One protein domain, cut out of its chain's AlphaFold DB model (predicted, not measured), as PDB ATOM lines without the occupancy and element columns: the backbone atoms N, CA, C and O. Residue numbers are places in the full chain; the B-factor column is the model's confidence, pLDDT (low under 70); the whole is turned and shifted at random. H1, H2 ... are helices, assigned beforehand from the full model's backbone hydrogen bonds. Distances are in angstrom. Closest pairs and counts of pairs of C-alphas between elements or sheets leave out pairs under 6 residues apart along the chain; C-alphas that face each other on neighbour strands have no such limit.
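This is residues 4 to 182 of the 1116 residues of the protein "Non-specific serine/threonine protein kinase" of bacterium (UniProt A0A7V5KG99). A long, thin row of fourteen short helices, H1 to H14, stands side by side in a zigzag, like a solenoid whose chain folds back after each helix. Each helix packs on the one before it and the one after it, the helices lie across the long axis of the rod, and H1 and H14 make its two ends. The printed part has 179 residues with fourteen named helices in the order H1 to H14, no named strand, and the class is all helix. The whole is extended, with a radius of gyration of the C-alphas of 26.4 A, and the C-alphas span 86 by 23 by 22 A.

H1, residues 4 to 16, is the longest helix, 18.9 A from first to last C-alpha, and begins at C-alpha 4 at (102.228, 161.467, 88.018). Then come H2, residues 20 to 29, H3, residues 33 to 42, H4, residues 46 to 55, H5, residues 59 to 68, H6, residues 72 to 81, and H7, residues 85 to 94. H8, residues 98 to 107, has its centre 5.0 A from the mean of the C-alphas, nearest of the helices, and its C-alpha 98 is at (122.207, 203.813, 93.850). H9, residues 111 to 120, H10, residues 124 to 133, H11, residues 137 to 146, H12, residues 150 to 159, and H13, residues 163 to 172, follow. H2 to H13 have 10 residues each and measure from 14.0 to 14.3 A. H14, residues 176 to 182, is 9.8 A long and ends at C-alpha 182 at (158.315, 216.385, 91.604).

Each helix and the next form a helical hairpin: they touch and run opposite ways at a shallow tilt, and the helix packing is mostly aligned. H1 and H2 stand at 10 degrees, with the C-alphas of Gly 11 and Ala 23 closest, 4.2 A apart. H2 and H3 come closest at the C-alphas of Ala 24 and Ser 36, 4.1 A apart. H3 and H4 stand at 22 degrees, with the C-alphas of Ala 37 and Ala 49 closest, 4.3 A apart. Between H5 and H6 the closest C-alphas are those of Ala 63 and Ala 75, 4.0 A apart, and the tilt is 9 degrees. H11 and H12 stand at 23 degrees, with 7 pairs of C-alphas within 8 A, the closest those of Tyr 144 and Leu 153, 5.9 A apart. H13 and H14 come closest at the C-alphas of Ala 167 and Ala 179, 4.3 A apart. H1 and H3 are close but not clearly touching and run the same way, the C-alphas of Glu 15 and Met 39 being closest at 7.6 A. H10 and H12 are near each other, with 5 pairs of C-alphas within 10 A. Among the pairs that are apart are H1 and H4, H7 and H9, and H12 and H14. In each helix from H1 to H14, every O i to N i+4 pair is within hydrogen-bond range.

The outline is a rod, and the two C-alphas farthest apart are those of Phe 6 and Ala 180, 86.3 A. The C-alphas of Lys 4 and Leu 182, the first and last printed, are 78.6 A apart. The printed part has no cut. Each link between successive helices is tight, with 3 residues, and no link is long. The mean pLDDT of the printed part of this model is 86.7, and no printed residue is under 70.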
ATOM      1  N   LYS A   4     102.191 160.017  88.299       80.06
ATOM      2  CA  LYS A   4     102.228 161.467  88.018       80.06
ATOM      3  C   LYS A   4     100.842 162.078  87.764       80.06
ATOM      4  O   LYS A   4     100.565 163.194  88.194       80.06
ATOM      5  N   PHE A   5      99.956 161.347  87.085       83.12
ATOM      6  CA  PHE A   5      98.606 161.821  86.775       83.12
ATOM      7  C   PHE A   5      97.733 161.892  88.033       83.12
ATOM      8  O   PHE A   5      96.983 162.848  88.214       83.12
ATOM      9  N   PHE A   6      97.894 160.921  88.937       88.25
ATOM     10  CA  PHE A   6      97.243 160.926  90.246       88.25
ATOM     11  C   PHE A   6      97.655 162.149  91.078       88.25
ATOM     12  O   PHE A   6      96.790 162.870  91.572       88.25
ATOM     13  N   TRP A   7      98.958 162.441  91.165       86.12
ATOM     14  CA  TRP A   7      99.455 163.603  91.909       86.12
ATOM     15  C   TRP A   7      98.926 164.934  91.357       86.12
ATOM     16  O   TRP A   7      98.452 165.765  92.125       86.12
ATOM     17  N   ASN A   8      98.872 165.109  90.034       86.62
ATOM     18  CA  ASN A   8      98.317 166.329  89.432       86.62
ATOM     19  C   ASN A   8      96.798 166.492  89.646       86.62
ATOM     20  O   ASN A   8      96.316 167.620  89.762       86.62
ATOM     21  N   ILE A   9      96.031 165.395  89.717       88.62
ATOM     22  CA  ILE A   9      94.603 165.446  90.086       88.62
ATOM     23  C   ILE A   9      94.449 165.880  91.543       88.62
ATOM     24  O   ILE A   9      93.640 166.763  91.829       88.62
ATOM     25  N   MET A  10      95.243 165.305  92.449       87.94
ATOM     26  CA  MET A  10      95.243 165.707  93.857       87.94
ATOM     27  C   MET A  10      95.604 167.192  94.002       87.94
ATOM     28  O   MET A  10      94.899 167.910  94.705       87.94
ATOM     29  N   GLY A  11      96.594 167.683  93.250       89.50
ATOM     30  CA  GLY A  11      96.931 169.110  93.178       89.50
ATOM     31  C   GLY A  11      95.731 169.999  92.831       89.50
ATOM     32  O   GLY A  11      95.439 170.938  93.568       89.50
ATOM     33  N   ARG A  12      94.958 169.661  91.783       89.62
ATOM     34  CA  ARG A  12      93.744 170.416  91.393       89.62
ATOM     35  C   ARG A  12      92.658 170.415  92.470       89.62
ATOM     36  O   ARG A  12      91.979 171.423  92.649       89.62
ATOM     37  N   ILE A  13      92.474 169.295  93.168       89.12
ATOM     38  CA  ILE A  13      91.473 169.181  94.240       89.12
ATOM     39  C   ILE A  13      91.834 170.110  95.405       89.12
ATOM     40  O   ILE A  13      90.961 170.807  95.921       89.12
ATOM     41  N   TYR A  14      93.106 170.147  95.812       87.75
ATOM     42  CA  TYR A  14      93.560 171.038  96.883       87.75
ATOM     43  C   TYR A  14      93.607 172.512  96.444       87.75
ATOM     44  O   TYR A  14      93.254 173.381  97.239       87.75
ATOM     45  N   GLU A  15      93.899 172.796  95.168       90.50
ATOM     46  CA  GLU A  15      93.792 174.141  94.575       90.50
ATOM     47  C   GLU A  15      92.352 174.679  94.653       90.50
ATOM     48  O   GLU A  15      92.132 175.790  95.131       90.50
ATOM     49  N   GLN A  16      91.345 173.880  94.273       88.88
ATOM     50  CA  GLN A  16      89.930 174.275  94.384       88.88
ATOM     51  C   GLN A  16      89.481 174.496  95.834       88.88
ATOM     52  O   GLN A  16      88.593 175.307  96.096       88.88
ATOM     53  N   ARG A  17      90.108 173.789  96.779       88.50
ATOM     54  CA  ARG A  17      89.876 173.946  98.221       88.50
ATOM     55  C   ARG A  17      90.647 175.116  98.836       88.50
ATOM     56  O   ARG A  17      90.505 175.332 100.035       88.50
ATOM     57  N   LYS A  18      91.422 175.865  98.040       85.56
ATOM     58  CA  LYS A  18      92.293 176.972  98.478       85.56
ATOM     59  C   LYS A  18      93.351 176.563  99.514       85.56
ATOM     60  O   LYS A  18      93.845 177.400 100.259       85.56
ATOM     61  N   ASP A  19      93.711 175.283  99.557       88.06
ATOM     62  CA  ASP A  19      94.825 174.776 100.364       88.06
ATOM     63  C   ASP A  19      96.071 174.749  99.468       88.06
ATOM     64  O   ASP A  19      96.441 173.722  98.886       88.06
ATOM     65  N   PHE A  20      96.649 175.935  99.265       89.62
ATOM     66  CA  PHE A  20      97.678 176.169  98.256       89.62
ATOM     67  C   PHE A  20      99.000 175.454  98.561       89.62
ATOM     68  O   PHE A  20      99.631 174.935  97.641       89.62
ATOM     69  N   SER A  21      99.376 175.313  99.835       85.38
ATOM     70  CA  SER A  21     100.585 174.581 100.239       85.38
ATOM     71  C   SER A  21     100.482 173.088  99.908       85.38
ATOM     72  O   SER A  21     101.421 172.498  99.368       85.38
ATOM     73  N   ARG A  22      99.322 172.456 100.156       85.56
ATOM     74  CA  ARG A  22      99.117 171.058  99.744       85.56
ATOM     75  C   ARG A  22      98.981 170.919  98.236       85.56
ATOM     76  O   ARG A  22      99.509 169.957  97.676       85.56
ATOM     77  N   ALA A  23      98.312 171.862  97.574       87.19
ATOM     78  CA  ALA A  23      98.215 171.877  96.117       87.19
ATOM     79  C   ALA A  23      99.608 171.903  95.471       87.19
ATOM     80  O   ALA A  23      99.890 171.088  94.592       87.19
ATOM     81  N   ALA A  24     100.499 172.765  95.967       88.44
ATOM     82  CA  ALA A  24     101.882 172.869  95.525       88.44
ATOM     83  C   ALA A  24     102.672 171.565  95.696       88.44
ATOM     84  O   ALA A  24     103.288 171.102  94.734       88.44
ATOM     85  N   HIS A  25     102.589 170.925  96.868       88.75
ATOM     86  CA  HIS A  25     103.268 169.651  97.136       88.75
ATOM     87  C   HIS A  25     102.847 168.546  96.154       88.75
ATOM     88  O   HIS A  25     103.666 167.762  95.665       88.75
ATOM     89  N   PHE A  26     101.552 168.473  95.839       89.62
ATOM     90  CA  PHE A  26     101.046 167.487  94.888       89.62
ATOM     91  C   PHE A  26     101.413 167.822  93.439       89.62
ATOM     92  O   PHE A  26     101.749 166.911  92.682       89.62
ATOM     93  N   TYR A  27     101.416 169.101  93.054       90.62
ATOM     94  CA  TYR A  27     101.897 169.518  91.736       90.62
ATOM     95  C   TYR A  27     103.392 169.253  91.545       90.62
ATOM     96  O   TYR A  27     103.794 168.782  90.483       90.62
ATOM     97  N   GLU A  28     104.203 169.455  92.581       87.88
ATOM     98  CA  GLU A  28     105.632 169.134  92.579       87.88
ATOM     99  C   GLU A  28     105.864 167.627  92.379       87.88
ATOM    100  O   GLU A  28     106.550 167.221  91.439       87.88
ATOM    101  N   LYS A  29     105.176 166.767  93.151       86.06
ATOM    102  CA  LYS A  29     105.215 165.298  92.965       86.06
ATOM    103  C   LYS A  29     104.686 164.832  91.606       86.06
ATOM    104  O   LYS A  29     105.085 163.778  91.104       86.06
ATOM    105  N   GLY A  30     103.780 165.598  91.006       84.81
ATOM    106  CA  GLY A  30     103.260 165.370  89.660       84.81
ATOM    107  C   GLY A  30     104.187 165.841  88.536       84.81
ATOM    108  O   GLY A  30     103.898 165.562  87.369       84.81
ATOM    109  N   GLY A  31     105.298 166.511  88.865       82.94
ATOM    110  CA  GLY A  31     106.247 167.097  87.916       82.94
ATOM    111  C   GLY A  31     105.783 168.418  87.290       82.94
ATOM    112  O   GLY A  31     106.375 168.863  86.314       82.94
ATOM    113  N   ALA A  32     104.726 169.046  87.814       87.94
ATOM    114  CA  ALA A  32     104.186 170.322  87.347       87.94
ATOM    115  C   ALA A  32     104.767 171.498  88.157       87.94
ATOM    116  O   ALA A  32     104.031 172.244  88.804       87.94
ATOM    117  N   LEU A  33     106.094 171.658  88.125       86.62
ATOM    118  CA  LEU A  33     106.841 172.614  88.959       86.62
ATOM    119  C   LEU A  33     106.377 174.070  88.809       86.62
ATOM    120  O   LEU A  33     106.231 174.756  89.814       86.62
ATOM    121  N   ARG A  34     106.042 174.524  87.592       89.19
ATOM    122  CA  ARG A  34     105.531 175.892  87.367       89.19
ATOM    123  C   ARG A  34     104.226 176.123  88.121       89.19
ATOM    124  O   ARG A  34     104.052 177.123  88.802       89.19
ATOM    125  N   LYS A  35     103.323 175.147  88.037       87.62
ATOM    126  CA  LYS A  35     102.032 175.219  88.715       87.62
ATOM    127  C   LYS A  35     102.180 175.070  90.230       87.62
ATOM    128  O   LYS A  35     101.406 175.655  90.973       87.62
ATOM    129  N   SER A  36     103.187 174.328  90.688       89.12
ATOM    130  CA  SER A  36     103.578 174.310  92.098       89.12
ATOM    131  C   SER A  36     104.050 175.694  92.569       89.12
ATOM    132  O   SER A  36     103.541 176.177  93.575       89.12
ATOM    133  N   ALA A  37     104.920 176.372  91.809       88.75
ATOM    134  CA  ALA A  37     105.396 177.728  92.109       88.75
ATOM    135  C   ALA A  37     104.252 178.752  92.205       88.75
ATOM    136  O   ALA A  37     104.146 179.448  93.209       88.75
ATOM    137  N   GLU A  38     103.339 178.768  91.227       89.44
ATOM    138  CA  GLU A  38     102.160 179.652  91.228       89.44
ATOM    139  C   GLU A  38     101.256 179.422  92.453       89.44
ATOM    140  O   GLU A  38     100.670 180.362  92.992       89.44
ATOM    141  N   MET A  39     101.112 178.167  92.902       90.88
ATOM    142  CA  MET A  39     100.351 177.862  94.119       90.88
ATOM    143  C   MET A  39     101.100 178.312  95.377       90.88
ATOM    144  O   MET A  39     100.469 178.856  96.276       90.88
ATOM    145  N   LEU A  40     102.420 178.127  95.449       87.50
ATOM    146  CA  LEU A  40     103.235 178.594  96.578       87.50
ATOM    147  C   LEU A  40     103.203 180.119  96.697       87.50
ATOM    148  O   LEU A  40     103.029 180.626  97.797       87.50
ATOM    149  N   GLU A  41     103.271 180.834  95.576       87.50
ATOM    150  CA  GLU A  41     103.155 182.294  95.522       87.50
ATOM    151  C   GLU A  41     101.780 182.772  96.012       87.50
ATOM    152  O   GLU A  41     101.698 183.627  96.887       87.50
ATOM    153  N   ARG A  42     100.685 182.155  95.540       87.12
ATOM    154  CA  ARG A  42      99.321 182.449  96.032       87.12
ATOM    155  C   ARG A  42      99.102 182.081  97.500       87.12
ATOM    156  O   ARG A  42      98.183 182.605  98.123       87.12
ATOM    157  N   GLY A  43      99.887 181.139  98.014       83.19
ATOM    158  CA  GLY A  43      99.919 180.753  99.420       83.19
ATOM    159  C   GLY A  43     100.906 181.564 100.261       83.19
ATOM    160  O   GLY A  43     101.118 181.185 101.407       83.19
ATOM    161  N   GLU A  44     101.523 182.611  99.697       83.75
ATOM    162  CA  GLU A  44     102.537 183.471 100.334       83.75
ATOM    163  C   GLU A  44     103.782 182.710 100.834       83.75
ATOM    164  O   GLU A  44     104.551 183.188 101.668       83.75
ATOM    165  N   VAL A  45     104.037 181.520 100.284       86.19
ATOM    166  CA  VAL A  45     105.235 180.712 100.543       86.19
ATOM    167  C   VAL A  45     106.313 181.083  99.522       86.19
ATOM    168  O   VAL A  45     106.727 180.286  98.676       86.19
ATOM    169  N   TYR A  46     106.747 182.342  99.573       86.38
ATOM    170  CA  TYR A  46     107.579 182.947  98.530       86.38
ATOM    171  C   TYR A  46     108.956 182.288  98.361       86.38
ATOM    172  O   TYR A  46     109.431 182.166  97.237       86.38
ATOM    173  N   ALA A  47     109.573 181.781  99.434       84.00
ATOM    174  CA  ALA A  47     110.882 181.121  99.358       84.00
ATOM    175  C   ALA A  47     110.852 179.824  98.524       84.00
ATOM    176  O   ALA A  47     111.761 179.564  97.731       84.00
ATOM    177  N   ASP A  48     109.795 179.020  98.668       84.81
ATOM    178  CA  ASP A  48     109.638 177.790  97.887       84.81
ATOM    179  C   ASP A  48     109.137 178.097  96.464       84.81
ATOM    180  O   ASP A  48     109.557 177.438  95.510       84.81
ATOM    181  N   ALA A  49     108.304 179.133  96.291       86.44
ATOM    182  CA  ALA A  49     107.910 179.624  94.968       86.44
ATOM    183  C   ALA A  49     109.135 180.084  94.160       86.44
ATOM    184  O   ALA A  49     109.315 179.670  93.014       86.44
ATOM    185  N   LEU A  50     110.018 180.866  94.789       89.12
ATOM    186  CA  LEU A  50     111.260 181.358  94.205       89.12
ATOM    187  C   LEU A  50     112.178 180.205  93.784       89.12
ATOM    188  O   LEU A  50     112.661 180.191  92.653       89.12
ATOM    189  N   ARG A  51     112.362 179.195  94.648       89.62
ATOM    190  CA  ARG A  51     113.147 177.990  94.321       89.62
ATOM    191  C   ARG A  51     112.619 177.306  93.059       89.62
ATOM    192  O   ARG A  51     113.403 176.927  92.190       89.62
ATOM    193  N   ASN A  52     111.300 177.178  92.940       88.25
ATOM    194  CA  ASN A  52     110.684 176.520  91.794       88.25
ATOM    195  C   ASN A  52     110.784 177.357  90.512       88.25
ATOM    196  O   ASN A  52     111.093 176.790  89.466       88.25
ATOM    197  N   TYR A  53     110.587 178.679  90.573       91.38
ATOM    198  CA  TYR A  53     110.763 179.558  89.409       91.38
ATOM    199  C   TYR A  53     112.211 179.557  88.903       91.38
ATOM    200  O   TYR A  53     112.433 179.427  87.699       91.38
ATOM    201  N   LEU A  54     113.195 179.596  89.808       88.62
ATOM    202  CA  LEU A  54     114.614 179.500  89.449       88.62
ATOM    203  C   LEU A  54     114.975 178.137  88.851       88.62
ATOM    204  O   LEU A  54     115.752 178.082  87.906       88.62
ATOM    205  N   SER A  55     114.376 177.043  89.338       87.62
ATOM    206  CA  SER A  55     114.587 175.699  88.771       87.62
ATOM    207  C   SER A  55     114.095 175.550  87.324       87.62
ATOM    208  O   SER A  55     114.446 174.587  86.645       87.62
ATOM    209  N   LEU A  56     113.260 176.491  86.873       89.50
ATOM    210  CA  LEU A  56     112.648 176.538  85.547       89.50
ATOM    211  C   LEU A  56     113.203 177.671  84.675       89.50
ATOM    212  O   LEU A  56     112.639 177.919  83.610       89.50
ATOM    213  N   ASP A  57     114.244 178.376  85.132       88.88
ATOM    214  CA  ASP A  57     114.814 179.551  84.462       88.88
ATOM    215  C   ASP A  57     113.786 180.677  84.189       88.88
ATOM    216  O   ASP A  57     113.941 181.489  83.276       88.88
ATOM    217  N   LEU A  58     112.718 180.761  84.994       91.19
ATOM    218  CA  LEU A  58     111.684 181.798  84.894       91.19
ATOM    219  C   LEU A  58     112.081 183.031  85.720       91.19
ATOM    220  O   LEU A  58     111.509 183.320  86.771       91.19
ATOM    221  N   TYR A  59     113.101 183.747  85.247       90.31
ATOM    222  CA  TYR A  59     113.741 184.827  86.002       90.31
ATOM    223  C   TYR A  59     112.854 186.065  86.225       90.31
ATOM    224  O   TYR A  59     112.943 186.670  87.286       90.31
ATOM    225  N   GLU A  60     111.946 186.426  85.310       90.50
ATOM    226  CA  GLU A  60     111.003 187.539  85.551       90.50
ATOM    227  C   GLU A  60     109.989 187.212  86.657       90.50
ATOM    228  O   GLU A  60     109.685 188.053  87.504       90.50
ATOM    229  N   ASP A  61     109.484 185.976  86.683       90.12
ATOM    230  CA  ASP A  61     108.577 185.503  87.731       90.12
ATOM    231  C   ASP A  61     109.306 185.450  89.085       90.12
ATOM    232  O   ASP A  61     108.799 185.952  90.088       90.12
ATOM    233  N   ALA A  62     110.550 184.956  89.094       88.88
ATOM    234  CA  ALA A  62     111.427 184.989  90.264       88.88
ATOM    235  C   ALA A  62     111.725 186.423  90.750       88.88
ATOM    236  O   ALA A  62     111.731 186.667  91.956       88.88
ATOM    237  N   ALA A  63     111.920 187.383  89.838       89.81
ATOM    238  CA  ALA A  63     112.154 188.791  90.166       89.81
ATOM    239  C   ALA A  63     110.947 189.438  90.854       89.81
ATOM    240  O   ALA A  63     111.099 190.140  91.854       89.81
ATOM    241  N   ARG A  64     109.734 189.165  90.358       89.88
ATOM    242  CA  ARG A  64     108.494 189.661  90.972       89.88
ATOM    243  C   ARG A  64     108.271 189.083  92.363       89.88
ATOM    244  O   ARG A  64     107.907 189.827  93.271       89.88
ATOM    245  N   VAL A  65     108.540 187.789  92.547       88.88
ATOM    246  CA  VAL A  65     108.476 187.146  93.867       88.88
ATOM    247  C   VAL A  65     109.515 187.741  94.822       88.88
ATOM    248  O   VAL A  65     109.181 188.036  95.964       88.88
ATOM    249  N   ALA A  66     110.741 187.996  94.357       86.69
ATOM    250  CA  ALA A  66     111.773 188.653  95.161       86.69
ATOM    251  C   ALA A  66     111.376 190.083  95.581       86.69
ATOM    252  O   ALA A  66     111.536 190.439  96.747       86.69
ATOM    253  N   LEU A  67     110.754 190.867  94.688       87.31
ATOM    254  CA  LEU A  67     110.183 192.175  95.044       87.31
ATOM    255  C   LEU A  67     109.063 192.068  96.079       87.31
ATOM    256  O   LEU A  67     109.024 192.862  97.014       87.31
ATOM    257  N   ALA A  68     108.167 191.087  95.940       84.38
ATOM    258  CA  ALA A  68     107.100 190.849  96.912       84.38
ATOM    259  C   ALA A  68     107.647 190.456  98.297       84.38
ATOM    260  O   ALA A  68     107.024 190.753  99.314       84.38
ATOM    261  N   MET A  69     108.836 189.844  98.342       84.00
ATOM    262  CA  MET A  69     109.588 189.567  99.570       84.00
ATOM    263  C   MET A  69     110.356 190.785 100.117       84.00
ATOM    264  O   MET A  69     110.946 190.687 101.192       84.00
ATOM    265  N   GLY A  70     110.357 191.921  99.409       82.81
ATOM    266  CA  GLY A  70     111.105 193.127  99.775       82.81
ATOM    267  C   GLY A  70     112.591 193.092  99.404       82.81
ATOM    268  O   GLY A  70     113.347 193.939  99.874       82.81
ATOM    269  N   ASP A  71     113.023 192.142  98.571       87.00
ATOM    270  CA  ASP A  71     114.419 191.975  98.163       87.00
ATOM    271  C   ASP A  71     114.659 192.571  96.765       87.00
ATOM    272  O   ASP A  71     114.610 191.891  95.733       87.00
ATOM    273  N   ALA A  72     114.892 193.887  96.735       86.06
ATOM    274  CA  ALA A  72     115.144 194.641  95.507       86.06
ATOM    275  C   ALA A  72     116.442 194.211  94.797       86.06
ATOM    276  O   ALA A  72     116.499 194.218  93.568       86.06
ATOM    277  N   THR A  73     117.464 193.787  95.544       85.25
ATOM    278  CA  THR A  73     118.753 193.347  94.993       85.25
ATOM    279  C   THR A  73     118.618 192.003  94.282       85.25
ATOM    280  O   THR A  73     119.069 191.851  93.141       85.25
ATOM    281  N   ALA A  74     117.946 191.029  94.906       85.56
ATOM    282  CA  ALA A  74     117.656 189.753  94.261       85.56
ATOM    283  C   ALA A  74     116.754 189.952  93.037       85.56
ATOM    284  O   ALA A  74     117.022 189.384  91.977       85.56
ATOM    285  N   ALA A  75     115.742 190.815  93.143       88.94
ATOM    286  CA  ALA A  75     114.877 191.146  92.020       88.94
ATOM    287  C   ALA A  75     115.633 191.755  90.835       88.94
ATOM    288  O   ALA A  75     115.440 191.318  89.702       88.94
ATOM    289  N   ALA A  76     116.520 192.721  91.079       87.81
ATOM    290  CA  ALA A  76     117.340 193.328  90.037       87.81
ATOM    291  C   ALA A  76     118.263 192.302  89.363       87.81
ATOM    292  O   ALA A  76     118.350 192.264  88.136       87.81
ATOM    293  N   SER A  77     118.881 191.407  90.141       87.94
ATOM    294  CA  SER A  77     119.693 190.301  89.614       87.94
ATOM    295  C   SER A  77     118.879 189.370  88.709       87.94
ATOM    296  O   SER A  77     119.332 188.985  87.628       87.94
ATOM    297  N   TYR A  78     117.646 189.043  89.098       91.12
ATOM    298  CA  TYR A  78     116.761 188.214  88.285       91.12
ATOM    299  C   TYR A  78     116.249 188.944  87.033       91.12
ATOM    300  O   TYR A  78     116.271 188.356  85.953       91.12
ATOM    301  N   TYR A  79     115.891 190.230  87.110       91.44
ATOM    302  CA  TYR A  79     115.549 191.025  85.922       91.44
ATOM    303  C   TYR A  79     116.722 191.153  84.948       91.44
ATOM    304  O   TYR A  79     116.527 191.046  83.737       91.44
ATOM    305  N   TYR A  80     117.944 191.304  85.459       89.44
ATOM    306  CA  TYR A  80     119.145 191.309  84.633       89.44
ATOM    307  C   TYR A  80     119.357 189.960  83.929       89.44
ATOM    308  O   TYR A  80     119.577 189.930  82.720       89.44
ATOM    309  N   ARG A  81     119.193 188.833  84.639       87.06
ATOM    310  CA  ARG A  81     119.251 187.478  84.044       87.06
ATOM    311  C   ARG A  81     118.145 187.212  83.023       87.06
ATOM    312  O   ARG A  81     118.359 186.439  82.096       87.06
ATOM    313  N   ALA A  82     116.995 187.866  83.166       87.12
ATOM    314  CA  ALA A  82     115.925 187.854  82.171       87.12
ATOM    315  C   ALA A  82     116.226 188.728  80.933       87.12
ATOM    316  O   ALA A  82     115.469 188.690  79.967       87.12
ATOM    317  N   GLY A  83     117.314 189.508  80.944       85.81
ATOM    318  CA  GLY A  83     117.702 190.416  79.861       85.81
ATOM    319  C   GLY A  83     117.117 191.831  79.960       85.81
ATOM    320  O   GLY A  83     117.307 192.624  79.043       85.81
ATOM    321  N   ASN A  84     116.445 192.182  81.061       88.44
ATOM    322  CA  ASN A  84     115.824 193.494  81.274       88.44
ATOM    323  C   ASN A  84     116.686 194.388  82.180       88.44
ATOM    324  O   ASN A  84     116.332 194.675  83.327       88.44
ATOM    325  N   ALA A  85     117.826 194.848  81.660       84.94
ATOM    326  CA  ALA A  85     118.780 195.672  82.409       84.94
ATOM    327  C   ALA A  85     118.195 197.018  82.883       84.94
ATOM    328  O   ALA A  85     118.450 197.422  84.014       84.94
ATOM    329  N   ASP A  86     117.366 197.688  82.073       86.69
ATOM    330  CA  ASP A  86     116.735 198.961  82.465       86.69
ATOM    331  C   ASP A  86     115.785 198.791  83.655       86.69
ATOM    332  O   ASP A  86     115.768 199.611  84.572       86.69
ATOM    333  N   LEU A  87     115.016 197.699  83.671       87.88
ATOM    334  CA  LEU A  87     114.098 197.404  84.768       87.88
ATOM    335  C   LEU A  87     114.868 197.050  86.047       87.88
ATOM    336  O   LEU A  87     114.491 197.496  87.125       87.88
ATOM    337  N   ALA A  88     115.976 196.318  85.921       88.25
ATOM    338  CA  ALA A  88     116.873 196.025  87.033       88.25
ATOM    339  C   ALA A  88     117.506 197.300  87.628       88.25
ATOM    340  O   ALA A  88     117.509 197.461  88.845       88.25
ATOM    341  N   VAL A  89     117.972 198.236  86.790       89.12
ATOM    342  CA  VAL A  89     118.504 199.536  87.241       89.12
ATOM    343  C   VAL A  89     117.415 200.364  87.925       89.12
ATOM    344  O   VAL A  89     117.646 200.876  89.017       89.12
ATOM    345  N   ASN A  90     116.220 200.462  87.336       89.75
ATOM    346  CA  ASN A  90     115.114 201.229  87.916       89.75
ATOM    347  C   ASN A  90     114.678 200.674  89.275       89.75
ATOM    348  O   ASN A  90     114.501 201.451  90.206       89.75
ATOM    349  N   VAL A  91     114.579 199.348  89.415       90.56
ATOM    350  CA  VAL A  91     114.266 198.695  90.697       90.56
ATOM    351  C   VAL A  91     115.287 199.065  91.776       90.56
ATOM    352  O   VAL A  91     114.904 199.358  92.906       90.56
ATOM    353  N   LEU A  92     116.579 199.095  91.435       88.81
ATOM    354  CA  LEU A  92     117.633 199.488  92.371       88.81
ATOM    355  C   LEU A  92     117.557 200.980  92.721       88.81
ATOM    356  O   LEU A  92     117.680 201.335  93.890       88.81
ATOM    357  N   VAL A  93     117.305 201.852  91.741       87.62
ATOM    358  CA  VAL A  93     117.171 203.301  91.972       87.62
ATOM    359  C   VAL A  93     115.944 203.623  92.829       87.62
ATOM    360  O   VAL A  93     116.065 204.375  93.794       87.62
ATOM    361  N   GLU A  94     114.786 203.027  92.538       87.94
ATOM    362  CA  GLU A  94     113.554 203.200  93.323       87.94
ATOM    363  C   GLU A  94     113.707 202.682  94.759       87.94
ATOM    364  O   GLU A  94     113.162 203.272  95.691       87.94
ATOM    365  N   ALA A  95     114.500 201.623  94.954       84.06
ATOM    366  CA  ALA A  95     114.854 201.101  96.272       84.06
ATOM    367  C   ALA A  95     115.936 201.928  97.001       84.06
ATOM    368  O   ALA A  95     116.304 201.593  98.127       84.06
ATOM    369  N   GLY A  96     116.469 202.993  96.385       81.31
ATOM    370  CA  GLY A  96     117.548 203.819  96.940       81.31
ATOM    371  C   GLY A  96     118.937 203.170  96.890       81.31
ATOM    372  O   GLY A  96     119.895 203.709  97.445       81.31
ATOM    373  N   LEU A  97     119.079 202.037  96.200       85.69
ATOM    374  CA  LEU A  97     120.316 201.273  96.030       85.69
ATOM    375  C   LEU A  97     121.143 201.819  94.854       85.69
ATOM    376  O   LEU A  97     121.441 201.129  93.877       85.69
ATOM    377  N   ILE A  98     121.525 203.095  94.941       84.50
ATOM    378  CA  ILE A  98     122.207 203.813  93.850       84.50
ATOM    379  C   ILE A  98     123.563 203.184  93.501       84.50
ATOM    380  O   ILE A  98     123.918 203.087  92.328       84.50
ATOM    381  N   ALA A  99     124.316 202.717  94.499       80.12
ATOM    382  CA  ALA A  99     125.610 202.073  94.278       80.12
ATOM    383  C   ALA A  99     125.486 200.792  93.435       80.12
ATOM    384  O   ALA A  99     126.335 200.537  92.574       80.12
ATOM    385  N   ASP A 100     124.420 200.024  93.648       85.12
ATOM    386  CA  ASP A 100     124.140 198.799  92.904       85.12
ATOM    387  C   ASP A 100     123.673 199.136  91.483       85.12
ATOM    388  O   ASP A 100     124.140 198.529  90.520       85.12
ATOM    389  N   ALA A 101     122.842 200.172  91.329       86.69
ATOM    390  CA  ALA A 101     122.404 200.673  90.026       86.69
ATOM    391  C   ALA A 101     123.579 201.160  89.156       86.69
ATOM    392  O   ALA A 101     123.672 200.815  87.977       86.69
ATOM    393  N   VAL A 102     124.514 201.922  89.739       84.81
ATOM    394  CA  VAL A 102     125.740 202.381  89.061       84.81
ATOM    395  C   VAL A 102     126.616 201.192  88.660       84.81
ATOM    396  O   VAL A 102     127.125 201.157  87.541       84.81
ATOM    397  N   THR A 103     126.771 200.200  89.542       86.69
ATOM    398  CA  THR A 103     127.551 198.984  89.255       86.69
ATOM    399  C   THR A 103     126.948 198.213  88.083       86.69
ATOM    400  O   THR A 103     127.660 197.868  87.142       86.69
ATOM    401  N   LEU A 104     125.628 198.039  88.082       87.38
ATOM    402  CA  LEU A 104     124.914 197.358  87.010       87.38
ATOM    403  C   LEU A 104     125.043 198.098  85.667       87.38
ATOM    404  O   LEU A 104     125.259 197.468  84.632       87.38
ATOM    405  N   LEU A 105     124.977 199.435  85.661       87.88
ATOM    406  CA  LEU A 105     125.206 200.235  84.451       87.88
ATOM    407  C   LEU A 105     126.633 200.068  83.903       87.88
ATOM    408  O   LEU A 105     126.809 199.995  82.684       87.88
ATOM    409  N   LEU A 106     127.641 199.972  84.777       85.50
ATOM    410  CA  LEU A 106     129.026 199.700  84.377       85.50
ATOM    411  C   LEU A 106     129.176 198.302  83.763       85.50
ATOM    412  O   LEU A 106     129.817 198.172  82.720       85.50
ATOM    413  N   GLU A 107     128.549 197.282  84.355       85.06
ATOM    414  CA  GLU A 107     128.528 195.910  83.822       85.06
ATOM    415  C   GLU A 107     127.838 195.829  82.455       85.06
ATOM    416  O   GLU A 107     128.285 195.101  81.570       85.06
ATOM    417  N   CYS A 108     126.806 196.651  82.243       83.44
ATOM    418  CA  CYS A 108     126.132 196.796  80.954       83.44
ATOM    419  C   CYS A 108     126.935 197.622  79.927       83.44
ATOM    420  O   CYS A 108     126.453 197.860  78.820       83.44
ATOM    421  N   GLY A 109     128.126 198.121  80.280       83.06
ATOM    422  CA  GLY A 109     128.953 198.971  79.418       83.06
ATOM    423  C   GLY A 109     128.441 200.410  79.254       83.06
ATOM    424  O   GLY A 109     129.016 201.185  78.488       83.06
ATOM    425  N   ARG A 110     127.401 200.817  79.991       88.38
ATOM    426  CA  ARG A 110     126.793 202.161  79.947       88.38
ATOM    427  C   ARG A 110     127.521 203.131  80.881       88.38
ATOM    428  O   ARG A 110     126.933 203.746  81.767       88.38
ATOM    429  N   LYS A 111     128.833 203.278  80.671       87.00
ATOM    430  CA  LYS A 111     129.735 204.034  81.560       87.00
ATOM    431  C   LYS A 111     129.331 205.499  81.758       87.00
ATOM    432  O   LYS A 111     129.421 206.009  82.868       87.00
ATOM    433  N   LYS A 112     128.844 206.170  80.708       88.81
ATOM    434  CA  LYS A 112     128.405 207.572  80.800       88.81
ATOM    435  C   LYS A 112     127.181 207.735  81.706       88.81
ATOM    436  O   LYS A 112     127.183 208.600  82.573       88.81
ATOM    437  N   ASP A 113     126.187 206.863  81.555       88.50
ATOM    438  CA  ASP A 113     124.980 206.884  82.388       88.50
ATOM    439  C   ASP A 113     125.314 206.552  83.848       88.50
ATOM    440  O   ASP A 113     124.767 207.163  84.760       88.50
ATOM    441  N   ALA A 114     126.266 205.639  84.075       88.19
ATOM    442  CA  ALA A 114     126.773 205.318  85.407       88.19
ATOM    443  C   ALA A 114     127.462 206.523  86.079       88.19
ATOM    444  O   ALA A 114     127.220 206.788  87.257       88.19
ATOM    445  N   ALA A 115     128.290 207.267  85.334       87.38
ATOM    446  CA  ALA A 115     128.974 208.463  85.831       87.38
ATOM    447  C   ALA A 115     127.993 209.595  86.168       87.38
ATOM    448  O   ALA A 115     128.106 210.210  87.227       87.38
ATOM    449  N   GLU A 116     127.012 209.848  85.295       90.06
ATOM    450  CA  GLU A 116     125.984 210.869  85.525       90.06
ATOM    451  C   GLU A 116     125.058 210.480  86.687       90.06
ATOM    452  O   GLU A 116     124.752 211.317  87.533       90.06
ATOM    453  N   LEU A 117     124.666 209.205  86.799       88.88
ATOM    454  CA  LEU A 117     123.854 208.727  87.921       88.88
ATOM    455  C   LEU A 117     124.592 208.889  89.259       88.88
ATOM    456  O   LEU A 117     123.996 209.375  90.223       88.88
ATOM    457  N   ALA A 118     125.883 208.541  89.299       86.00
ATOM    458  CA  ALA A 118     126.746 208.746  90.461       86.00
ATOM    459  C   ALA A 118     126.890 210.239  90.806       86.00
ATOM    460  O   ALA A 118     126.773 210.613  91.972       86.00
ATOM    461  N   LEU A 119     127.063 211.104  89.798       89.50
ATOM    462  CA  LEU A 119     127.182 212.551  89.980       89.50
ATOM    463  C   LEU A 119     125.896 213.171  90.548       89.50
ATOM    464  O   LEU A 119     125.963 213.936  91.508       89.50
ATOM    465  N   ILE A 120     124.730 212.820  89.992       89.44
ATOM    466  CA  ILE A 120     123.414 213.317  90.434       89.44
ATOM    467  C   ILE A 120     123.150 212.954  91.901       89.44
ATOM    468  O   ILE A 120     122.579 213.754  92.639       89.44
ATOM    469  N   HIS A 121     123.593 211.773  92.332       83.44
ATOM    470  CA  HIS A 121     123.372 211.270  93.690       83.44
ATOM    471  C   HIS A 121     124.535 211.568  94.650       83.44
ATOM    472  O   HIS A 121     124.563 211.046  95.762       83.44
ATOM    473  N   GLY A 122     125.477 212.429  94.250       80.75
ATOM    474  CA  GLY A 122     126.535 212.940  95.124       80.75
ATOM    475  C   GLY A 122     127.733 212.008  95.329       80.75
ATOM    476  O   GLY A 122     128.621 212.344  96.111       80.75
ATOM    477  N   ASP A 123     127.823 210.886  94.610       84.62
ATOM    478  CA  ASP A 123     129.013 210.026  94.596       84.62
ATOM    479  C   ASP A 123     130.061 210.587  93.619       84.62
ATOM    480  O   ASP A 123     130.340 210.054  92.539       84.62
ATOM    481  N   LEU A 124     130.631 211.731  94.010       87.31
ATOM    482  CA  LEU A 124     131.585 212.490  93.200       87.31
ATOM    483  C   LEU A 124     132.832 211.666  92.857       87.31
ATOM    484  O   LEU A 124     133.399 211.841  91.781       87.31
ATOM    485  N   ARG A 125     133.271 210.771  93.752       85.00
ATOM    486  CA  ARG A 125     134.502 209.984  93.571       85.00
ATOM    487  C   ARG A 125     134.321 208.924  92.498       85.00
ATOM    488  O   ARG A 125     135.191 208.750  91.639       85.00
ATOM    489  N   ARG A 126     133.179 208.240  92.524       83.62
ATOM    490  CA  ARG A 126     132.839 207.236  91.520       83.62
ATOM    491  C   ARG A 126     132.563 207.892  90.174       83.62
ATOM    492  O   ARG A 126     133.078 207.417  89.168       83.62
ATOM    493  N   ALA A 127     131.880 209.038  90.165       88.00
ATOM    494  CA  ALA A 127     131.712 209.848  88.963       88.00
ATOM    495  C   ALA A 127     133.066 210.273  88.359       88.00
ATOM    496  O   ALA A 127     133.299 210.031  87.179       88.00
ATOM    497  N   ALA A 128     133.986 210.829  89.160       87.75
ATOM    498  CA  ALA A 128     135.311 211.265  88.705       87.75
ATOM    499  C   ALA A 128     136.117 210.128  88.066       87.75
ATOM    500  O   ALA A 128     136.666 210.288  86.978       87.75
ATOM    501  N   THR A 129     136.123 208.964  88.715       86.81
ATOM    502  CA  THR A 129     136.843 207.774  88.237       86.81
ATOM    503  C   THR A 129     136.291 207.295  86.899       86.81
ATOM    504  O   THR A 129     137.048 207.049  85.963       86.81
ATOM    505  N   VAL A 130     134.963 207.239  86.759       86.00
ATOM    506  CA  VAL A 130     134.341 206.824  85.499       86.00
ATOM    507  C   VAL A 130     134.537 207.885  84.407       86.00
ATOM    508  O   VAL A 130     134.816 207.513  83.269       86.00
ATOM    509  N   PHE A 131     134.482 209.186  84.727       90.00
ATOM    510  CA  PHE A 131     134.815 210.262  83.780       90.00
ATOM    511  C   PHE A 131     136.263 210.163  83.280       90.00
ATOM    512  O   PHE A 131     136.506 210.315  82.083       90.00
ATOM    513  N   GLN A 132     137.213 209.831  84.159       87.56
ATOM    514  CA  GLN A 132     138.603 209.584  83.777       87.56
ATOM    515  C   GLN A 132     138.731 208.367  82.845       87.56
ATOM    516  O   GLN A 132     139.438 208.439  81.839       87.56
ATOM    517  N   GLU A 133     138.031 207.264  83.132       84.25
ATOM    518  CA  GLU A 133     138.054 206.053  82.296       84.25
ATOM    519  C   GLU A 133     137.489 206.267  80.887       84.25
ATOM    520  O   GLU A 133     137.969 205.651  79.936       84.25
ATOM    521  N   ILE A 134     136.461 207.111  80.742       88.12
ATOM    522  CA  ILE A 134     135.858 207.419  79.435       88.12
ATOM    523  C   ILE A 134     136.585 208.552  78.693       88.12
ATOM    524  O   ILE A 134     136.172 208.915  77.593       88.12
ATOM    525  N   GLY A 135     137.663 209.096  79.269       82.56
ATOM    526  CA  GLY A 135     138.477 210.155  78.668       82.56
ATOM    527  C   GLY A 135     137.943 211.579  78.860       82.56
ATOM    528  O   GLY A 135     138.521 212.512  78.310       82.56
ATOM    529  N   GLU A 136     136.895 211.790  79.665       89.44
ATOM    530  CA  GLU A 136     136.422 213.122  80.086       89.44
ATOM    531  C   GLU A 136     137.261 213.638  81.279       89.44
ATOM    532  O   GLU A 136     136.753 213.986  82.348       89.44
ATOM    533  N   GLU A 137     138.584 213.669  81.103       87.06
ATOM    534  CA  GLU A 137     139.567 213.942  82.160       87.06
ATOM    535  C   GLU A 137     139.409 215.334  82.805       87.06
ATOM    536  O   GLU A 137     139.662 215.471  83.997       87.06
ATOM    537  N   ASP A 138     138.930 216.356  82.087       88.88
ATOM    538  CA  ASP A 138     138.728 217.700  82.663       88.88
ATOM    539  C   ASP A 138     137.592 217.725  83.700       88.88
ATOM    540  O   ASP A 138     137.705 218.377  84.742       88.88
ATOM    541  N   ARG A 139     136.520 216.950  83.468       89.44
ATOM    542  CA  ARG A 139     135.449 216.758  84.461       89.44
ATOM    543  C   ARG A 139     135.958 215.948  85.649       89.44
ATOM    544  O   ARG A 139     135.611 216.260  86.786       89.44
ATOM    545  N   ALA A 140     136.806 214.949  85.404       87.75
ATOM    546  CA  ALA A 140     137.454 214.195  86.473       87.75
ATOM    547  C   ALA A 140     138.357 215.096  87.333       87.75
ATOM    548  O   ALA A 140     138.259 215.040  88.553       87.75
ATOM    549  N   ILE A 141     139.158 215.985  86.729       89.06
ATOM    550  CA  ILE A 141     139.995 216.964  87.445       89.06
ATOM    551  C   ILE A 141     139.136 217.895  88.306       89.06
ATOM    552  O   ILE A 141     139.464 218.121  89.469       89.06
ATOM    553  N   GLU A 142     138.031 218.430  87.773       89.44
ATOM    554  CA  GLU A 142     137.132 219.294  88.549       89.44
ATOM    555  C   GLU A 142     136.566 218.558  89.773       89.44
ATOM    556  O   GLU A 142     136.517 219.112  90.874       89.44
ATOM    557  N   LEU A 143     136.174 217.295  89.596       89.12
ATOM    558  CA  LEU A 143     135.641 216.467  90.673       89.12
ATOM    559  C   LEU A 143     136.720 216.060  91.685       89.12
ATOM    560  O   LEU A 143     136.474 216.173  92.883       89.12
ATOM    561  N   TYR A 144     137.920 215.670  91.246       89.88
ATOM    562  CA  TYR A 144     139.048 215.381  92.138       89.88
ATOM    563  C   TYR A 144     139.475 216.615  92.934       89.88
ATOM    564  O   TYR A 144     139.751 216.499  94.127       89.88
ATOM    565  N   ARG A 145     139.422 217.810  92.330       85.25
ATOM    566  CA  ARG A 145     139.662 219.075  93.036       85.25
ATOM    567  C   ARG A 145     138.579 219.355  94.083       85.25
ATOM    568  O   ARG A 145     138.913 219.727  95.202       85.25
ATOM    569  N   LYS A 146     137.294 219.133  93.767       86.56
ATOM    570  CA  LYS A 146     136.188 219.261  94.744       86.56
ATOM    571  C   LYS A 146     136.296 218.256  95.894       86.56
ATOM    572  O   LYS A 146     135.911 218.577  97.011       86.56
ATOM    573  N   LEU A 147     136.819 217.064  95.618       85.12
ATOM    574  CA  LEU A 147     137.064 216.009  96.604       85.12
ATOM    575  C   LEU A 147     138.342 216.217  97.422       85.12
ATOM    576  O   LEU A 147     138.562 215.476  98.377       85.12
ATOM    577  N   ASN A 148     139.178 217.192  97.050       83.50
ATOM    578  CA  ASN A 148     140.521 217.378  97.591       83.50
ATOM    579  C   ASN A 148     141.406 216.111  97.464       83.50
ATOM    580  O   ASN A 148     142.276 215.862  98.296       83.50
ATOM    581  N   ASP A 149     141.179 215.291  96.426       84.31
ATOM    582  CA  ASP A 149     141.945 214.067  96.153       84.31
ATOM    583  C   ASP A 149     143.204 214.419  95.348       84.31
ATOM    584  O   ASP A 149     143.262 214.279  94.121       84.31
ATOM    585  N   LEU A 150     144.216 214.936  96.057       83.94
ATOM    586  CA  LEU A 150     145.480 215.374  95.465       83.94
ATOM    587  C   LEU A 150     146.157 214.241  94.682       83.94
ATOM    588  O   LEU A 150     146.680 214.467  93.598       83.94
ATOM    589  N   ARG A 151     146.107 213.002  95.180       85.25
ATOM    590  CA  ARG A 151     146.748 211.851  94.531       85.25
ATOM    591  C   ARG A 151     146.168 211.589  93.141       85.25
ATOM    592  O   ARG A 151     146.929 211.432  92.186       85.25
ATOM    593  N   ALA A 152     144.842 211.525  93.030       82.81
ATOM    594  CA  ALA A 152     144.181 211.300  91.747       82.81
ATOM    595  C   ALA A 152     144.423 212.469  90.781       82.81
ATOM    596  O   ALA A 152     144.699 212.258  89.601       82.81
ATOM    597  N   LEU A 153     144.411 213.698  91.299       87.06
ATOM    598  CA  LEU A 153     144.681 214.914  90.538       87.06
ATOM    599  C   LEU A 153     146.115 214.942  89.972       87.06
ATOM    600  O   LEU A 153     146.301 215.178  88.777       87.06
ATOM    601  N   LEU A 154     147.123 214.606  90.787       86.31
ATOM    602  CA  LEU A 154     148.518 214.472  90.348       86.31
ATOM    603  C   LEU A 154     148.683 213.365  89.307       86.31
ATOM    604  O   LEU A 154     149.397 213.553  88.327       86.31
ATOM    605  N   ALA A 155     148.000 212.229  89.474       84.06
ATOM    606  CA  ALA A 155     148.055 211.139  88.503       84.06
ATOM    607  C   ALA A 155     147.555 211.575  87.116       84.06
ATOM    608  O   ALA A 155     148.136 211.176  86.106       84.06
ATOM    609  N   VAL A 156     146.517 212.420  87.053       86.50
ATOM    610  CA  VAL A 156     146.021 212.969  85.784       86.50
ATOM    611  C   VAL A 156     147.019 213.973  85.187       86.50
ATOM    612  O   VAL A 156     147.378 213.831  84.019       86.50
ATOM    613  N   TYR A 157     147.531 214.933  85.965       87.69
ATOM    614  CA  TYR A 157     148.486 215.932  85.454       87.69
ATOM    615  C   TYR A 157     149.825 215.330  85.019       87.69
ATOM    616  O   TYR A 157     150.338 215.673  83.955       87.69
ATOM    617  N   LEU A 158     150.377 214.382  85.781       83.44
ATOM    618  CA  LEU A 158     151.629 213.710  85.424       83.44
ATOM    619  C   LEU A 158     151.470 212.843  84.173       83.44
ATOM    620  O   LEU A 158     152.362 212.826  83.327       83.44
ATOM    621  N   LYS A 159     150.314 212.188  83.993       83.81
ATOM    622  CA  LYS A 159     149.987 211.468  82.751       83.81
ATOM    623  C   LYS A 159     149.912 212.414  81.541       83.81
ATOM    624  O   LYS A 159     150.247 211.995  80.435       83.81
ATOM    625  N   ARG A 160     149.519 213.676  81.745       84.06
ATOM    626  CA  ARG A 160     149.548 214.746  80.727       84.06
ATOM    627  C   ARG A 160     150.930 215.395  80.549       84.06
ATOM    628  O   ARG A 160     151.112 216.164  79.612       84.06
ATOM    629  N   GLY A 161     151.904 215.082  81.409       80.88
ATOM    630  CA  GLY A 161     153.230 215.710  81.417       80.88
ATOM    631  C   GLY A 161     153.259 217.117  82.028       80.88
ATOM    632  O   GLY A 161     154.250 217.829  81.888       80.88
ATOM    633  N   GLU A 162     152.196 217.534  82.716       88.38
ATOM    634  CA  GLU A 162     152.044 218.870  83.303       88.38
ATOM    635  C   GLU A 162     152.652 218.944  84.716       88.38
ATOM    636  O   GLU A 162     151.947 219.077  85.718       88.38
ATOM    637  N   VAL A 163     153.981 218.838  84.814       85.00
ATOM    638  CA  VAL A 163     154.697 218.807  86.107       85.00
ATOM    639  C   VAL A 163     154.546 220.118  86.891       85.00
ATOM    640  O   VAL A 163     154.381 220.076  88.108       85.00
ATOM    641  N   ASP A 164     154.533 221.272  86.214       84.06
ATOM    642  CA  ASP A 164     154.322 222.583  86.850       84.06
ATOM    643  C   ASP A 164     152.958 222.684  87.532       84.06
ATOM    644  O   ASP A 164     152.857 223.087  88.691       84.06
ATOM    645  N   THR A 165     151.904 222.278  86.821       88.62
ATOM    646  CA  THR A 165     150.539 222.285  87.347       88.62
ATOM    647  C   THR A 165     150.414 221.314  88.520       88.62
ATOM    648  O   THR A 165     149.801 221.647  89.532       88.62
ATOM    649  N   ALA A 166     151.044 220.139  88.428       86.62
ATOM    650  CA  ALA A 166     151.075 219.154  89.506       86.62
ATOM    651  C   ALA A 166     151.777 219.695  90.769       86.62
ATOM    652  O   ALA A 166     151.230 219.609  91.868       86.62
ATOM    653  N   ALA A 167     152.952 220.309  90.616       84.88
ATOM    654  CA  ALA A 167     153.699 220.893  91.726       84.88
ATOM    655  C   ALA A 167     152.957 222.080  92.369       84.88
ATOM    656  O   ALA A 167     152.959 222.231  93.593       84.88
ATOM    657  N   GLU A 168     152.262 222.890  91.569       85.44
ATOM    658  CA  GLU A 168     151.435 223.991  92.065       85.44
ATOM    659  C   GLU A 168     150.251 223.498  92.902       85.44
ATOM    660  O   GLU A 168     149.934 224.078  93.943       85.44
ATOM    661  N   GLU A 169     149.613 222.407  92.486       87.38
ATOM    662  CA  GLU A 169     148.516 221.798  93.241       87.38
ATOM    663  C   GLU A 169     149.028 221.160  94.547       87.38
ATOM    664  O   GLU A 169     148.386 221.316  95.586       87.38
ATOM    665  N   CYS A 170     150.229 220.560  94.558       84.94
ATOM    666  CA  CYS A 170     150.903 220.143  95.798       84.94
ATOM    667  C   CYS A 170     151.149 221.322  96.746       84.94
ATOM    668  O   CYS A 170     150.904 221.220  97.948       84.94
ATOM    669  N   ARG A 171     151.605 222.461  96.215       82.06
ATOM    670  CA  ARG A 171     151.857 223.674  97.000       82.06
ATOM    671  C   ARG A 171     150.567 224.245  97.591       82.06
ATOM    672  O   ARG A 171     150.533 224.563  98.777       82.06
ATOM    673  N   ARG A 172     149.486 224.311  96.804       82.75
ATOM    674  CA  ARG A 172     148.148 224.724  97.276       82.75
ATOM    675  C   ARG A 172     147.584 223.788  98.338       82.75
ATOM    676  O   ARG A 172     146.911 224.253  99.251       82.75
ATOM    677  N   ALA A 173     147.893 222.500  98.238       79.94
ATOM    678  CA  ALA A 173     147.535 221.496  99.232       79.94
ATOM    679  C   ALA A 173     148.445 221.501 100.478       79.94
ATOM    680  O   ALA A 173     148.281 220.650 101.349       79.94
ATOM    681  N   GLY A 174     149.400 222.435 100.585       82.19
ATOM    682  CA  GLY A 174     150.296 222.548 101.739       82.19
ATOM    683  C   GLY A 174     151.396 221.485 101.786       82.19
ATOM    684  O   GLY A 174     151.932 221.217 102.857       82.19
ATOM    685  N   GLN A 175     151.749 220.880 100.646       84.25
ATOM    686  CA  GLN A 175     152.786 219.848 100.528       84.25
ATOM    687  C   GLN A 175     153.991 220.324  99.682       84.25
ATOM    688  O   GLN A 175     154.255 219.777  98.607       84.25
ATOM    689  N   PRO A 176     154.759 221.331 100.144       81.38
ATOM    690  CA  PRO A 176     155.899 221.880  99.401       81.38
ATOM    691  C   PRO A 176     157.044 220.871  99.202       81.38
ATOM    692  O   PRO A 176     157.700 220.898  98.164       81.38
ATOM    693  N   ALA A 177     157.229 219.915 100.121       80.44
ATOM    694  CA  ALA A 177     158.214 218.837  99.970       80.44
ATOM    695  C   ALA A 177     157.912 217.928  98.769       80.44
ATOM    696  O   ALA A 177     158.818 217.504  98.050       80.44
ATOM    697  N   LEU A 178     156.626 217.629  98.556       84.50
ATOM    698  CA  LEU A 178     156.177 216.814  97.432       84.50
ATOM    699  C   LEU A 178     156.303 217.597  96.118       84.50
ATOM    700  O   LEU A 178     156.716 217.037  95.109       84.50
ATOM    701  N   ALA A 179     156.033 218.906  96.136       86.69
ATOM    702  CA  ALA A 179     156.299 219.773  94.989       86.69
ATOM    703  C   ALA A 179     157.799 219.797  94.622       86.69
ATOM    704  O   ALA A 179     158.148 219.669  93.449       86.69
ATOM    705  N   ALA A 180     158.692 219.887  95.615       85.12
ATOM    706  CA  ALA A 180     160.138 219.866  95.396       85.12
ATOM    707  C   ALA A 180     160.626 218.533  94.804       85.12
ATOM    708  O   ALA A 180     161.430 218.531  93.871       85.12
ATOM    709  N   SER A 181     160.113 217.395  95.287       85.69
ATOM    710  CA  SER A 181     160.493 216.078  94.758       85.69
ATOM    711  C   SER A 181     159.981 215.840  93.335       85.69
ATOM    712  O   SER A 181     160.681 215.218  92.530       85.69
ATOM    713  N   LEU A 182     158.812 216.387  92.982       86.38
ATOM    714  CA  LEU A 182     158.315 216.385  91.604       86.38
ATOM    715  C   LEU A 182     159.258 217.157  90.673       86.38
ATOM    716  O   LEU A 182     159.649 216.616  89.637       86.38
TER     717      LEU A 182